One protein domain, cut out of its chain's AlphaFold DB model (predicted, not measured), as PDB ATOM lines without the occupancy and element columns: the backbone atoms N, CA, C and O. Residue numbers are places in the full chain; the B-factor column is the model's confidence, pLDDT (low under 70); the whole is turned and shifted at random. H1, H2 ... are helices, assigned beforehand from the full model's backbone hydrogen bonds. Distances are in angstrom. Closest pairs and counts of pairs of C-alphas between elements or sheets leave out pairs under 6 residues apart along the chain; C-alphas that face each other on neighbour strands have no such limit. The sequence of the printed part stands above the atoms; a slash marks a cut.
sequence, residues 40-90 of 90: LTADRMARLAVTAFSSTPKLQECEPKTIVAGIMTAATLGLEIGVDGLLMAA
ATOM      1  N   LEU A  40      32.734  44.137   6.548       78.06
ATOM      2  CA  LEU A  40      32.774  42.886   7.289       78.06
ATOM      3  C   LEU A  40      31.410  42.603   7.922       78.06
ATOM      4  O   LEU A  40      30.867  43.409   8.671       78.06
ATOM      5  N   THR A  41      30.849  41.430   7.635       85.75
ATOM      6  CA  THR A  41      29.546  41.036   8.178       85.75
ATOM      7  C   THR A  41      29.706  40.202   9.446       85.75
ATOM      8  O   THR A  41      30.562  39.317   9.529       85.75
ATOM      9  N   ALA A  42      28.830  40.437  10.429       85.31
ATOM     10  CA  ALA A  42      28.793  39.650  11.665       85.31
ATOM     11  C   ALA A  42      28.560  38.155  11.400       85.31
ATOM     12  O   ALA A  42      29.075  37.309  12.124       85.31
ATOM     13  N   ASP A  43      27.823  37.816  10.339       86.31
ATOM     14  CA  ASP A  43      27.601  36.422   9.958       86.31
ATOM     15  C   ASP A  43      28.881  35.742   9.459       86.31
ATOM     16  O   ASP A  43      29.190  34.624   9.875       86.31
ATOM     17  N   ARG A  44      29.675  36.437   8.633       84.88
ATOM     18  CA  ARG A  44      30.971  35.924   8.181       84.88
ATOM     19  C   ARG A  44      31.924  35.733   9.356       84.88
ATOM     20  O   ARG A  44      32.534  34.673   9.464       84.88
ATOM     21  N   MET A  45      31.992  36.705  10.263       84.38
ATOM     22  CA  MET A  45      32.815  36.609  11.474       84.38
ATOM     23  C   MET A  45      32.383  35.459  12.385       84.38
ATOM     24  O   MET A  45      33.229  34.696  12.845       84.38
ATOM     25  N   ALA A  46      31.076  35.271  12.593       87.19
ATOM     26  CA  ALA A  46      30.557  34.164  13.388       87.19
ATOM     27  C   ALA A  46      30.908  32.799  12.774       87.19
ATOM     28  O   ALA A  46      31.347  31.906  13.494       87.19
ATOM     29  N   ARG A  47      30.784  32.635  11.448       86.38
ATOM     30  CA  ARG A  47      31.181  31.383  10.778       86.38
ATOM     31  C   ARG A  47      32.666  31.100  10.940       86.38
ATOM     32  O   ARG A  47      33.024  29.992  11.320       86.38
ATOM     33  N   LEU A  48      33.512  32.098  10.693       85.44
ATOM     34  CA  LEU A  48      34.961  31.960  10.828       85.44
ATOM     35  C   LEU A  48      35.363  31.601  12.264       85.44
ATOM     36  O   LEU A  48      36.195  30.720  12.467       85.44
ATOM     37  N   ALA A  49      34.717  32.213  13.257       86.19
ATOM     38  CA  ALA A  49      34.917  31.880  14.660       86.19
ATOM     39  C   ALA A  49      34.499  30.438  14.990       86.19
ATOM     40  O   ALA A  49      35.247  29.730  15.662       86.19
ATOM     41  N   VAL A  50      33.341  29.975  14.506       88.31
ATOM     42  CA  VAL A  50      32.891  28.584  14.700       88.31
ATOM     43  C   VAL A  50      33.846  27.599  14.028       88.31
ATOM     44  O   VAL A  50      34.194  26.585  14.631       88.31
ATOM     45  N   THR A  51      34.318  27.899  12.815       87.44
ATOM     46  CA  THR A  51      35.321  27.079  12.125       87.44
ATOM     47  C   THR A  51      36.622  27.022  12.920       87.44
ATOM     48  O   THR A  51      37.101  25.928  13.198       87.44
ATOM     49  N   ALA A  52      37.155  28.161  13.370       83.56
ATOM     50  CA  ALA A  52      38.377  28.207  14.175       83.56
ATOM     51  C   ALA A  52      38.239  27.419  15.491       83.56
ATOM     52  O   ALA A  52      39.130  26.642  15.844       83.56
ATOM     53  N   PHE A  53      37.103  27.564  16.178       85.88
ATOM     54  CA  PHE A  53      36.775  26.837  17.406       85.88
ATOM     55  C   PHE A  53      36.634  25.323  17.171       85.88
ATOM     56  O   PHE A  53      37.089  24.511  17.977       85.88
ATOM     57  N   SER A  54      36.048  24.919  16.042       85.25
ATOM     58  CA  SER A  54      35.925  23.507  15.670       85.25
ATOM     59  C   SER A  54      37.260  22.889  15.250       85.25
ATOM     60  O   SER A  54      37.482  21.709  15.505       85.25
ATOM     61  N   SER A  55      38.134  23.657  14.595       83.69
ATOM     62  CA  SER A  55      39.429  23.184  14.092       83.69
ATOM     63  C   SER A  55      40.545  23.223  15.139       83.69
ATOM     64  O   SER A  55      41.570  22.576  14.939       83.69
ATOM     65  N   THR A  56      40.358  23.940  16.252       83.56
ATOM     66  CA  THR A  56      41.382  24.108  17.296       83.56
ATOM     67  C   THR A  56      40.890  23.534  18.628       83.56
ATOM     68  O   THR A  56      40.223  24.237  19.384       83.56
ATOM     69  N   PRO A  57      41.242  22.282  18.977       81.94
ATOM     70  CA  PRO A  57      40.781  21.635  20.209       81.94
ATOM     71  C   PRO A  57      41.128  22.420  21.479       81.94
ATOM     72  O   PRO A  57      40.311  22.503  22.386       81.94
ATOM     73  N   LYS A  58      42.292  23.086  21.503       81.50
ATOM     74  CA  LYS A  58      42.718  23.937  22.627       81.50
ATOM     75  C   LYS A  58      41.762  25.102  22.897       81.50
ATOM     76  O   LYS A  58      41.558  25.463  24.044       81.50
ATOM     77  N   LEU A  59      41.116  25.654  21.865       79.50
ATOM     78  CA  LEU A  59      40.097  26.693  22.058       79.50
ATOM     79  C   LEU A  59      38.846  26.153  22.745       79.50
ATOM     80  O   LEU A  59      38.145  26.907  23.407       79.50
ATOM     81  N   GLN A  60      38.562  24.860  22.607       82.56
ATOM     82  CA  GLN A  60      37.422  24.229  23.266       82.56
ATOM     83  C   GLN A  60      37.664  24.032  24.769       82.56
ATOM     84  O   GLN A  60      36.706  23.816  25.508       82.56
ATOM     85  N   GLU A  61      38.921  24.125  25.214       84.19
ATOM     86  CA  GLU A  61      39.316  24.102  26.625       84.19
ATOM     87  C   GLU A  61      39.246  25.500  27.267       84.19
ATOM     88  O   GLU A  61      39.083  25.611  28.483       84.19
ATOM     89  N   CYS A  62      39.330  26.569  26.465       82.38
ATOM     90  CA  CYS A  62      39.251  27.950  26.940       82.38
ATOM     91  C   CYS A  62      37.808  28.368  27.268       82.38
ATOM     92  O   CYS A  62      36.832  27.878  26.693       82.38
ATOM     93  N   GLU A  63      37.653  29.349  28.166       83.25
ATOM     94  CA  GLU A  63      36.330  29.891  28.472       83.25
ATOM     95  C   GLU A  63      35.758  30.634  27.241       83.25
ATOM     96  O   GLU A  63      36.404  31.547  26.714       83.25
ATOM     97  N   PRO A  64      34.518  30.329  26.799       80.00
ATOM     98  CA  PRO A  64      33.915  30.935  25.607       80.00
ATOM     99  C   PRO A  64      33.878  32.469  25.622       80.00
ATOM    100  O   PRO A  64      33.915  33.105  24.569       80.00
ATOM    101  N   LYS A  65      33.817  33.078  26.813       82.94
ATOM    102  CA  LYS A  65      33.829  34.537  26.980       82.94
ATOM    103  C   LYS A  65      35.140  35.162  26.510       82.94
ATOM    104  O   LYS A  65      35.101  36.197  25.851       82.94
ATOM    105  N   THR A  66      36.275  34.532  26.809       83.81
ATOM    106  CA  THR A  66      37.608  35.021  26.425       83.81
ATOM    107  C   THR A  66      37.763  35.018  24.909       83.81
ATOM    108  O   THR A  66      38.209  35.998  24.316       83.81
ATOM    109  N   ILE A  67      37.280  33.954  24.270       84.31
ATOM    110  CA  ILE A  67      37.272  33.805  22.811       84.31
ATOM    111  C   ILE A  67      36.435  34.917  22.172       84.31
ATOM    112  O   ILE A  67      36.880  35.581  21.239       84.31
ATOM    113  N   VAL A  68      35.237  35.174  22.703       83.88
ATOM    114  CA  VAL A  68      34.337  36.221  22.193       83.88
ATOM    115  C   VAL A  68      34.917  37.621  22.398       83.88
ATOM    116  O   VAL A  68      34.785  38.459  21.510       83.88
ATOM    117  N   ALA A  69      35.602  37.882  23.514       84.75
ATOM    118  CA  ALA A  69      36.297  39.148  23.737       84.75
ATOM    119  C   ALA A  69      37.422  39.377  22.707       84.75
ATOM    120  O   ALA A  69      37.537  40.472  22.149       84.75
ATOM    121  N   GLY A  70      38.195  38.335  22.385       84.69
ATOM    122  CA  GLY A  70      39.190  38.379  21.309       84.69
ATOM    123  C   GLY A  70      38.557  38.645  19.940       84.69
ATOM    124  O   GLY A  70      39.009  39.521  19.207       84.69
ATOM    125  N   ILE A  71      37.449  37.963  19.632       83.25
ATOM    126  CA  ILE A  71      36.667  38.160  18.399       83.25
ATOM    127  C   ILE A  71      36.141  39.592  18.288       83.25
ATOM    128  O   ILE A  71      36.243  40.195  17.225       83.25
ATOM    129  N   MET A  72      35.595  40.148  19.370       83.50
ATOM    130  CA  MET A  72      35.114  41.532  19.420       83.50
ATOM    131  C   MET A  72      36.256  42.523  19.186       83.50
ATOM    132  O   MET A  72      36.103  43.473  18.426       83.50
ATOM    133  N   THR A  73      37.421  42.278  19.783       84.06
ATOM    134  CA  THR A  73      38.604  43.128  19.591       84.06
ATOM    135  C   THR A  73      39.077  43.077  18.136       84.06
ATOM    136  O   THR A  73      39.254  44.113  17.498       84.06
ATOM    137  N   ALA A  74      39.181  41.878  17.561       82.31
ATOM    138  CA  ALA A  74      39.498  41.686  16.148       82.31
ATOM    139  C   ALA A  74      38.480  42.381  15.229       82.31
ATOM    140  O   ALA A  74      38.862  43.073  14.287       82.31
ATOM    141  N   ALA A  75      37.190  42.264  15.556       81.44
ATOM    142  CA  ALA A  75      36.093  42.904  14.843       81.44
ATOM    143  C   ALA A  75      36.220  44.434  14.828       81.44
ATOM    144  O   ALA A  75      36.096  45.031  13.762       81.44
ATOM    145  N   THR A  76      36.539  45.055  15.970       80.62
ATOM    146  CA  THR A  76      36.753  46.512  16.048       80.62
ATOM    147  C   THR A  76      37.953  46.992  15.233       80.62
ATOM    148  O   THR A  76      37.949  48.114  14.735       80.62
ATOM    149  N   LEU A  77      38.962  46.136  15.058       81.25
ATOM    150  CA  LEU A  77      40.151  46.413  14.250       81.25
ATOM    151  C   LEU A  77      39.951  46.084  12.760       81.25
ATOM    152  O   LEU A  77      40.838  46.355  11.955       81.25
ATOM    153  N   GLY A  78      38.811  45.493  12.381       74.44
ATOM    154  CA  GLY A  78      38.549  45.035  11.014       74.44
ATOM    155  C   GLY A  78      39.370  43.812  10.592       74.44
ATOM    156  O   GLY A  78      39.536  43.577   9.397       74.44
ATOM    157  N   LEU A  79      39.890  43.043  11.551       76.56
ATOM    158  CA  LEU A  79      40.688  41.846  11.295       76.56
ATOM    159  C   LEU A  79      39.785  40.629  11.088       76.56
ATOM    160  O   LEU A  79      38.898  40.337  11.893       76.56
ATOM    161  N   GLU A  80      40.035  39.893  10.010       71.69
ATOM    162  CA  GLU A  80      39.310  38.665   9.699       71.69
ATOM    163  C   GLU A  80      39.847  37.488  10.515       71.69
ATOM    164  O   GLU A  80      41.053  37.266  10.630       71.69
ATOM    165  N   ILE A  81      38.937  36.691  11.067       70.25
ATOM    166  CA  ILE A  81      39.298  35.511  11.850       70.25
ATOM    167  C   ILE A  81      39.638  34.362  10.895       70.25
ATOM    168  O   ILE A  81      38.847  34.027  10.024       70.25
ATOM    169  N   GLY A  82      40.789  33.715  11.081       62.97
ATOM    170  CA  GLY A  82      41.088  32.432  10.431       62.97
ATOM    171  C   GLY A  82      42.009  32.462   9.211       62.97
ATOM    172  O   GLY A  82      42.260  31.392   8.668       62.97
ATOM    173  N   VAL A  83      42.552  33.617   8.809       51.84
ATOM    174  CA  VAL A  83      43.582  33.662   7.749       51.84
ATOM    175  C   VAL A  83      45.016  33.553   8.290       51.84
ATOM    176  O   VAL A  83      45.789  32.810   7.706       51.84
ATOM    177  N   ASP A  84      45.341  34.138   9.456       48.97
ATOM    178  CA  ASP A  84      46.730  34.160   9.979       48.97
ATOM    179  C   ASP A  84      46.863  34.019  11.520       48.97
ATOM    180  O   ASP A  84      47.720  34.627  12.155       48.97
ATOM    181  N   GLY A  85      46.025  33.209  12.180       51.25
ATOM    182  CA  GLY A  85      46.345  32.744  13.547       51.25
ATOM    183  C   GLY A  85      46.004  33.665  14.735       51.25
ATOM    184  O   GLY A  85      46.474  33.407  15.840       51.25
ATOM    185  N   LEU A  86      45.132  34.670  14.587       56.06
ATOM    186  CA  LEU A  86      44.761  35.588  15.689       56.06
ATOM    187  C   LEU A  86      44.093  34.905  16.909       56.06
ATOM    188  O   LEU A  86      44.010  35.491  17.981       56.06
ATOM    189  N   LEU A  87      43.632  33.658  16.773       51.72
ATOM    190  CA  LEU A  87      43.034  32.893  17.872       51.72
ATOM    191  C   LEU A  87      44.021  31.960  18.601       51.72
ATOM    192  O   LEU A  87      43.595  31.157  19.417       51.72
ATOM    193  N   MET A  88      45.334  32.063  18.357       41.19
ATOM    194  CA  MET A  88      46.339  31.239  19.056       41.19
ATOM    195  C   MET A  88      46.818  31.789  20.412       41.19
ATOM    196  O   MET A  88      47.637  31.136  21.051       41.19
ATOM    197  N   ALA A  89      46.328  32.938  20.882       36.72
ATOM    198  CA  ALA A  89      46.829  33.545  22.117       36.72
ATOM    199  C   ALA A  89      45.705  34.055  23.030       36.72
ATOM    200  O   ALA A  89      45.383  35.242  23.016       36.72
ATOM    201  N   ALA A  90      45.131  33.152  23.825       36.94
ATOM    202  CA  ALA A  90      44.624  33.442  25.169       36.94
ATOM    203  C   ALA A  90      44.443  32.135  25.948       36.94
ATOM    204  O   ALA A  90      43.649  31.283  25.485       36.94
TER     205      ALA A  90
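What this domain is: This is residues 40 to 90 of the 90 residues of an uncharacterized protein of Burkholderia sp. ABCPW 14 (UniProt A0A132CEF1). Two longer helices, H1 and H3, run opposite ways at 45 degrees with few contacts, and short H2 makes the turn between them at one end. After H3, residues 77 to 90 fold back over one side of the pair without a named helix. The 51 printed residues hold three named helices, H1, H2, H3, and no named strand: all helix, compact, radius of gyration of the C-alphas 9.9 A, spans 27 by 18 by 17 A.

Where its parts are: H1, residues 42 to 55, starts at C-alpha 42 (28.793, 39.650, 11.665) and is 19.8 A long. H2, residues 57 to 61, is 7.0 A long. H3, residues 64 to 76, is 18.5 A long and ends at C-alpha 76 (36.753, 46.512, 16.048).

How they stand to each other: H1, with residues 53 to 54 alone, and H2 only just touch, only at the corner, with 3 pairs of C-alphas within 8 A; the closest C-alphas, of Phe 53 and Leu 59, are 5.7 A apart. H1 and H3 are close but not clearly touching, closest at the C-alphas of Ala 49 and Ile 71, 7.5 A. Their steep tilt is 45 degrees, opposite ways. In H1 and H3 every O i to N i+4 pair is within hydrogen-bond range; in H2 0 of 1, with 2 of 2 O i to N i+3 pairs.

The domain as a whole: The C-alphas of Leu 40 and Glu 61, the two farthest apart, are 27.7 A apart. The printed part has no cut, and both links between helices are tight. Residues 82 to 90 are under pLDDT 70.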